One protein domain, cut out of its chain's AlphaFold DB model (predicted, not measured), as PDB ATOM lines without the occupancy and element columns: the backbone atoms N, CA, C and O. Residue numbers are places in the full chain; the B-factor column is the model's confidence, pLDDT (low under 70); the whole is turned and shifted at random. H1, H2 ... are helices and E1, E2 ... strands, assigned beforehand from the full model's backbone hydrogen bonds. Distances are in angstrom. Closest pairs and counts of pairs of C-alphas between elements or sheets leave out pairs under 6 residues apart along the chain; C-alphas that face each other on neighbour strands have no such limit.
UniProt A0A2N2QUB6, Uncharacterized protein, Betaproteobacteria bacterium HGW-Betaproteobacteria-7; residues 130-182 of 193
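What this domain is: This is residues 130 to 182 of the 193 residues of an uncharacterized protein of Betaproteobacteria bacterium HGW-Betaproteobacteria-7 (UniProt A0A2N2QUB6). The domain is a loose, open U of three helices: the longest helix, H2, makes the base, H1 meets the first end of H2 at about a right angle, and H3 folds back slantwise from the other end. The two arms H1 and H3 do not meet, and the short strand E1 sits at the end of H1 that is away from H2. The printed part has 53 residues, with one named strand and three named helices in the order E1, H1, H2, H3; the class is mostly helix. It is only just loose, close to compact, with a radius of gyration of the C-alphas of 12.4 A, and spans 33 by 22 by 18 A.

How they stand to each other: H2, residues 156 to 169, only just touches H1, residues 137 to 149, with 3 pairs of C-alphas within 8 A. The closest are the C-alphas of Ile 143 and Lys 156, 7.6 A apart. H1 touches H2 with residues 143 to 147 alone, and H2 touches H1 with residues 156 to 159 alone. Their lines stand at 90 degrees, about perpendicular. H3, residues 172 to 181, is close to H2 but not clearly touching it; their closest C-alphas, those of Leu 167 and Leu 175, are 6.8 A apart. H2 and H3 run opposite ways at a steep tilt of 45 degrees. H1 and H3 are apart. E1, residues 133 to 136, meets H1 only through their link and is apart from H2 and H3. E1 pairs with no named strand, but residues 130 to 131 form a short antiparallel pairing with its residues 133 to 134. Every O i to N i+4 pair is within hydrogen-bond range in H2, against 8 of 9 in H1 and 5 of 6 in H3.

Where its parts are: H2 has 14 residues and runs 20.5 A, from C-alpha 156 at (135.983, 190.118, 135.371) to C-alpha 169 at (124.678, 176.207, 145.238). H1, 13 residues, measures 18.8 A from first to last C-alpha. H3, 10 residues, measures 14.7 A and ends with C-alpha 181 at (137.218, 183.567, 155.951). E1, four residues, measures 9.7 A and begins with C-alpha 133 at (135.054, 196.418, 143.776).

The domain as a whole: The two C-alphas farthest apart, those of Glu 153 and Thr 173, are 33.4 A apart. Residues 133 to 139 stand free, of which 133 to 136 belong to E1 and 137 to 139 to H1; so do residues 161 to 166 of H2. The links E1 to H1 and H2 to H3 are tight, the link H1 to H2 with 6 residues is short, and no link is long. The printed part has no cut. The mean pLDDT of the printed part is 88.1, and no printed residue is under 70.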
ATOM      1  N   ARG A 130     141.259 199.307 143.979       79.75
ATOM      2  CA  ARG A 130     139.999 200.028 143.749       79.75
ATOM      3  C   ARG A 130     139.579 199.945 142.275       79.75
ATOM      4  O   ARG A 130     139.562 200.956 141.587       79.75
ATOM      5  N   ASP A 131     139.196 198.750 141.828       71.75
ATOM      6  CA  ASP A 131     138.742 198.467 140.455       71.75
ATOM      7  C   ASP A 131     137.342 197.839 140.475       71.75
ATOM      8  O   ASP A 131     137.196 196.621 140.627       71.75
ATOM      9  N   SER A 132     136.301 198.676 140.381       75.38
ATOM     10  CA  SER A 132     134.853 198.347 140.437       75.38
ATOM     11  C   SER A 132     134.347 197.645 141.712       75.38
ATOM     12  O   SER A 132     133.185 197.803 142.070       75.38
ATOM     13  N   PHE A 133     135.224 196.961 142.440       74.44
ATOM     14  CA  PHE A 133     135.054 196.418 143.776       74.44
ATOM     15  C   PHE A 133     136.327 196.744 144.555       74.44
ATOM     16  O   PHE A 133     137.434 196.614 144.030       74.44
ATOM     17  N   ALA A 134     136.167 197.224 145.784       81.44
ATOM     18  CA  ALA A 134     137.293 197.438 146.676       81.44
ATOM     19  C   ALA A 134     137.629 196.094 147.329       81.44
ATOM     20  O   ALA A 134     136.831 195.596 148.115       81.44
ATOM     21  N   MET A 135     138.770 195.513 146.964       82.88
ATOM     22  CA  MET A 135     139.228 194.197 147.426       82.88
ATOM     23  C   MET A 135     140.739 194.219 147.711       82.88
ATOM     24  O   MET A 135     141.442 195.051 147.122       82.88
ATOM     25  N   PRO A 136     141.268 193.377 148.614       87.44
ATOM     26  CA  PRO A 136     142.690 193.367 148.924       87.44
ATOM     27  C   PRO A 136     143.510 192.949 147.695       87.44
ATOM     28  O   PRO A 136     143.052 192.157 146.871       87.44
ATOM     29  N   GLU A 137     144.734 193.464 147.562       86.19
ATOM     30  CA  GLU A 137     145.626 193.190 146.421       86.19
ATOM     31  C   GLU A 137     145.892 191.688 146.246       86.19
ATOM     32  O   GLU A 137     145.926 191.208 145.116       86.19
ATOM     33  N   GLY A 138     145.980 190.938 147.352       85.88
ATOM     34  CA  GLY A 138     146.115 189.480 147.325       85.88
ATOM     35  C   GLY A 138     144.927 188.783 146.655       85.88
ATOM     36  O   GLY A 138     145.119 187.986 145.743       85.88
ATOM     37  N   GLU A 139     143.694 189.134 147.030       87.62
ATOM     38  CA  GLU A 139     142.494 188.566 146.399       87.62
ATOM     39  C   GLU A 139     142.338 189.022 144.942       87.62
ATOM     40  O   GLU A 139     141.831 188.283 144.097       87.62
ATOM     41  N   TYR A 140     142.788 190.237 144.617       88.81
ATOM     42  CA  TYR A 140     142.733 190.744 143.247       88.81
ATOM     43  C   TYR A 140     143.660 189.952 142.319       88.81
ATOM     44  O   TYR A 140     143.294 189.658 141.178       88.81
ATOM     45  N   ALA A 141     144.835 189.553 142.812       89.56
ATOM     46  CA  ALA A 141     145.751 188.695 142.069       89.56
ATOM     47  C   ALA A 141     145.139 187.312 141.771       89.56
ATOM     48  O   ALA A 141     145.285 186.817 140.649       89.56
ATOM     49  N   LEU A 142     144.365 186.743 142.708       89.25
ATOM     50  CA  LEU A 142     143.671 185.461 142.514       89.25
ATOM     51  C   LEU A 142     142.676 185.503 141.348       89.25
ATOM     52  O   LEU A 142     142.582 184.540 140.592       89.25
ATOM     53  N   ILE A 143     141.978 186.625 141.130       88.31
ATOM     54  CA  ILE A 143     141.108 186.802 139.950       88.31
ATOM     55  C   ILE A 143     141.922 186.650 138.653       88.31
ATOM     56  O   ILE A 143     141.459 186.028 137.695       88.31
ATOM     57  N   GLY A 144     143.142 187.191 138.618       87.88
ATOM     58  CA  GLY A 144     144.054 187.047 137.483       87.88
ATOM     59  C   GLY A 144     144.523 185.605 137.277       87.88
ATOM     60  O   GLY A 144     144.556 185.125 136.144       87.88
ATOM     61  N   GLU A 145     144.841 184.894 138.357       91.06
ATOM     62  CA  GLU A 145     145.202 183.473 138.299       91.06
ATOM     63  C   GLU A 145     144.050 182.597 137.816       91.06
ATOM     64  O   GLU A 145     144.252 181.751 136.947       91.06
ATOM     65  N   LEU A 146     142.837 182.816 138.329       90.38
ATOM     66  CA  LEU A 146     141.645 182.081 137.912       90.38
ATOM     67  C   LEU A 146     141.392 182.257 136.415       90.38
ATOM     68  O   LEU A 146     141.170 181.275 135.710       90.38
ATOM     69  N   LYS A 147     141.526 183.484 135.899       89.31
ATOM     70  CA  LYS A 147     141.436 183.746 134.456       89.31
ATOM     71  C   LYS A 147     142.488 182.982 133.650       89.31
ATOM     72  O   LYS A 147     142.157 182.426 132.610       89.31
ATOM     73  N   LYS A 148     143.735 182.930 134.130       90.25
ATOM     74  CA  LYS A 148     144.806 182.161 133.473       90.25
ATOM     75  C   LYS A 148     144.510 180.658 133.475       90.25
ATOM     76  O   LYS A 148     144.712 180.013 132.454       90.25
ATOM     77  N   ARG A 149     143.999 180.108 134.584       90.94
ATOM     78  CA  ARG A 149     143.639 178.679 134.702       90.94
ATOM     79  C   ARG A 149     142.509 178.278 133.757       90.94
ATOM     80  O   ARG A 149     142.534 177.183 133.217       90.94
ATOM     81  N   LEU A 150     141.542 179.168 133.547       87.88
ATOM     82  CA  LEU A 150     140.409 178.949 132.643       87.88
ATOM     83  C   LEU A 150     140.774 179.091 131.152       87.88
ATOM     84  O   LEU A 150     139.903 178.878 130.314       87.88
ATOM     85  N   ALA A 151     142.030 179.434 130.826       77.31
ATOM     86  CA  ALA A 151     142.609 179.477 129.476       77.31
ATOM     87  C   ALA A 151     141.743 180.184 128.403       77.31
ATOM     88  O   ALA A 151     141.876 179.914 127.212       77.31
ATOM     89  N   GLY A 152     140.870 181.106 128.821       71.38
ATOM     90  CA  GLY A 152     139.884 181.771 127.975       71.38
ATOM     91  C   GLY A 152     139.683 183.234 128.360       71.38
ATOM     92  O   GLY A 152     139.993 183.666 129.476       71.38
ATOM     93  N   GLU A 153     139.168 184.023 127.421       76.44
ATOM     94  CA  GLU A 153     139.029 185.473 127.556       76.44
ATOM     95  C   GLU A 153     137.763 185.863 128.343       76.44
ATOM     96  O   GLU A 153     136.849 186.518 127.850       76.44
ATOM     97  N   PHE A 154     137.690 185.443 129.608       84.38
ATOM     98  CA  PHE A 154     136.551 185.746 130.476       84.38
ATOM     99  C   PHE A 154     136.639 187.165 131.046       84.38
ATOM    100  O   PHE A 154     137.687 187.620 131.541       84.38
ATOM    101  N   LYS A 155     135.519 187.892 131.029       88.38
ATOM    102  CA  LYS A 155     135.441 189.221 131.658       88.38
ATOM    103  C   LYS A 155     135.456 189.082 133.183       88.38
ATOM    104  O   LYS A 155     134.935 188.120 133.737       88.38
ATOM    105  N   LYS A 156     135.996 190.087 133.890       86.19
ATOM    106  CA  LYS A 156     135.983 190.118 135.371       86.19
ATOM    107  C   LYS A 156     134.556 189.959 135.917       86.19
ATOM    108  O   LYS A 156     134.342 189.245 136.887       86.19
ATOM    109  N   SER A 157     133.579 190.589 135.265       86.69
ATOM    110  CA  SER A 157     132.162 190.490 135.623       86.69
ATOM    111  C   SER A 157     131.576 189.086 135.447       86.69
ATOM    112  O   SER A 157     130.694 188.718 136.213       86.69
ATOM    113  N   GLU A 158     132.039 188.296 134.479       89.88
ATOM    114  CA  GLU A 158     131.558 186.925 134.255       89.88
ATOM    115  C   GLU A 158     132.084 185.976 135.328       89.88
ATOM    116  O   GLU A 158     131.300 185.235 135.912       89.88
ATOM    117  N   LEU A 159     133.375 186.072 135.663       90.06
ATOM    118  CA  LEU A 159     133.968 185.276 136.739       90.06
ATOM    119  C   LEU A 159     133.287 185.555 138.088       90.06
ATOM    120  O   LEU A 159     132.995 184.629 138.839       90.06
ATOM    121  N   LEU A 160     132.974 186.823 138.370       88.94
ATOM    122  CA  LEU A 160     132.243 187.190 139.584       88.94
ATOM    123  C   LEU A 160     130.807 186.649 139.580       88.94
ATOM    124  O   LEU A 160     130.347 186.162 140.607       88.94
ATOM    125  N   ARG A 161     130.105 186.676 138.438       89.25
ATOM    126  CA  ARG A 161     128.766 186.068 138.322       89.25
ATOM    127  C   ARG A 161     128.814 184.552 138.515       89.25
ATOM    128  O   ARG A 161     127.975 184.023 139.233       89.25
ATOM    129  N   ALA A 162     129.802 183.871 137.937       93.06
ATOM    130  CA  ALA A 162     130.009 182.437 138.137       93.06
ATOM    131  C   ALA A 162     130.284 182.109 139.614       93.06
ATOM    132  O   ALA A 162     129.693 181.178 140.151       93.06
ATOM    133  N   GLY A 163     131.096 182.923 140.294       92.31
ATOM    134  CA  GLY A 163     131.323 182.793 141.735       92.31
ATOM    135  C   GLY A 163     130.034 182.900 142.553       92.31
ATOM    136  O   GLY A 163     129.816 182.091 143.448       92.31
ATOM    137  N   VAL A 164     129.138 183.834 142.214       92.31
ATOM    138  CA  VAL A 164     127.829 183.953 142.885       92.31
ATOM    139  C   VAL A 164     126.958 182.718 142.645       92.31
ATOM    140  O   VAL A 164     126.310 182.257 143.580       92.31
ATOM    141  N   ILE A 165     126.967 182.152 141.434       94.81
ATOM    142  CA  ILE A 165     126.224 180.918 141.126       94.81
ATOM    143  C   ILE A 165     126.735 179.752 141.981       94.81
ATOM    144  O   ILE A 165     125.930 179.023 142.551       94.81
ATOM    145  N   VAL A 166     128.056 179.603 142.118       95.38
ATOM    146  CA  VAL A 166     128.655 178.557 142.964       95.38
ATOM    147  C   VAL A 166     128.297 178.768 144.434       95.38
ATOM    148  O   VAL A 166     127.886 177.820 145.089       95.38
ATOM    149  N   LEU A 167     128.387 180.001 144.944       92.75
ATOM    150  CA  LEU A 167     128.023 180.310 146.333       92.75
ATOM    151  C   LEU A 167     126.541 180.050 146.627       92.75
ATOM    152  O   LEU A 167     126.216 179.627 147.728       92.75
ATOM    153  N   ALA A 168     125.656 180.279 145.654       92.75
ATOM    154  CA  ALA A 168     124.230 179.990 145.784       92.75
ATOM    155  C   ALA A 168     123.909 178.485 145.755       92.75
ATOM    156  O   ALA A 168     122.834 178.089 146.194       92.75
ATOM    157  N   ALA A 169     124.816 177.659 145.230       95.81
ATOM    158  CA  ALA A 169     124.678 176.207 145.238       95.81
ATOM    159  C   ALA A 169     125.161 175.560 146.553       95.81
ATOM    160  O   ALA A 169     124.884 174.383 146.771       95.81
ATOM    161  N   LEU A 170     125.889 176.294 147.408       95.19
ATOM    162  CA  LEU A 170     126.366 175.797 148.703       95.19
ATOM    163  C   LEU A 170     125.244 175.777 149.750       95.19
ATOM    164  O   LEU A 170     124.313 176.579 149.706       95.19
ATOM    165  N   ASN A 171     125.386 174.898 150.742       95.94
ATOM    166  CA  ASN A 171     124.488 174.838 151.897       95.94
ATOM    167  C   ASN A 171     124.738 176.010 152.867       95.94
ATOM    168  O   ASN A 171     125.861 176.508 152.970       95.94
ATOM    169  N   ASP A 172     123.738 176.396 153.666       93.94
ATOM    170  CA  ASP A 172     123.839 177.532 154.605       93.94
ATOM    171  C   ASP A 172     125.015 177.414 155.594       93.94
ATOM    172  O   ASP A 172     125.678 178.404 155.923       93.94
ATOM    173  N   THR A 173     125.307 176.197 156.062       95.81
ATOM    174  CA  THR A 173     126.431 175.921 156.971       95.81
ATOM    175  C   THR A 173     127.781 176.179 156.298       95.81
ATOM    176  O   THR A 173     128.664 176.798 156.896       95.81
ATOM    177  N   GLU A 174     127.933 175.755 155.045       93.50
ATOM    178  CA  GLU A 174     129.153 175.938 154.250       93.50
ATOM    179  C   GLU A 174     129.326 177.401 153.850       93.50
ATOM    180  O   GLU A 174     130.417 177.958 153.975       93.50
ATOM    181  N   LEU A 175     128.235 178.060 153.457       93.38
ATOM    182  CA  LEU A 175     128.238 179.478 153.128       93.38
ATOM    183  C   LEU A 175     128.698 180.320 154.327       93.38
ATOM    184  O   LEU A 175     129.520 181.227 154.175       93.38
ATOM    185  N   LYS A 176     128.233 179.992 155.539       93.88
ATOM    186  CA  LYS A 176     128.666 180.666 156.773       93.88
ATOM    187  C   LYS A 176     130.148 180.432 157.085       93.88
ATOM    188  O   LYS A 176     130.831 181.364 157.522       93.88
ATOM    189  N   ALA A 177     130.653 179.222 156.848       94.06
ATOM    190  CA  ALA A 177     132.076 178.920 156.987       94.06
ATOM    191  C   ALA A 177     132.919 179.745 156.001       94.06
ATOM    192  O   ALA A 177     133.836 180.451 156.423       94.06
ATOM    193  N   VAL A 178     132.550 179.764 154.715       92.06
ATOM    194  CA  VAL A 178     133.229 180.565 153.681       92.06
ATOM    195  C   VAL A 178     133.204 182.058 154.029       92.06
ATOM    196  O   VAL A 178     134.232 182.726 153.945       92.06
ATOM    197  N   MET A 179     132.070 182.586 154.498       88.62
ATOM    198  CA  MET A 179     131.953 183.993 154.908       88.62
ATOM    199  C   MET A 179     132.814 184.362 156.122       88.62
ATOM    200  O   MET A 179     133.204 185.519 156.249       88.62
ATOM    201  N   SER A 180     133.152 183.402 156.985       89.38
ATOM    202  CA  SER A 180     134.044 183.636 158.132       89.38
ATOM    203  C   SER A 180     135.502 183.850 157.709       89.38
ATOM    204  O   SER A 180     136.262 184.484 158.438       89.38
ATOM    205  N   HIS A 181     135.886 183.363 156.525       86.50
ATOM    206  CA  HIS A 181     137.218 183.567 155.951       86.50
ATOM    207  C   HIS A 181     137.367 184.899 155.201       86.50
ATOM    208  O   HIS A 181     138.491 185.314 154.930       86.50
ATOM    209  N   VAL A 182     136.264 185.578 154.866       84.38
ATOM    210  CA  VAL A 182     136.304 186.857 154.144       84.38
ATOM    211  C   VAL A 182     136.493 188.004 155.131       84.38
ATOM    212  O   VAL A 182     135.599 188.335 155.915       84.38
TER     213      VAL A 182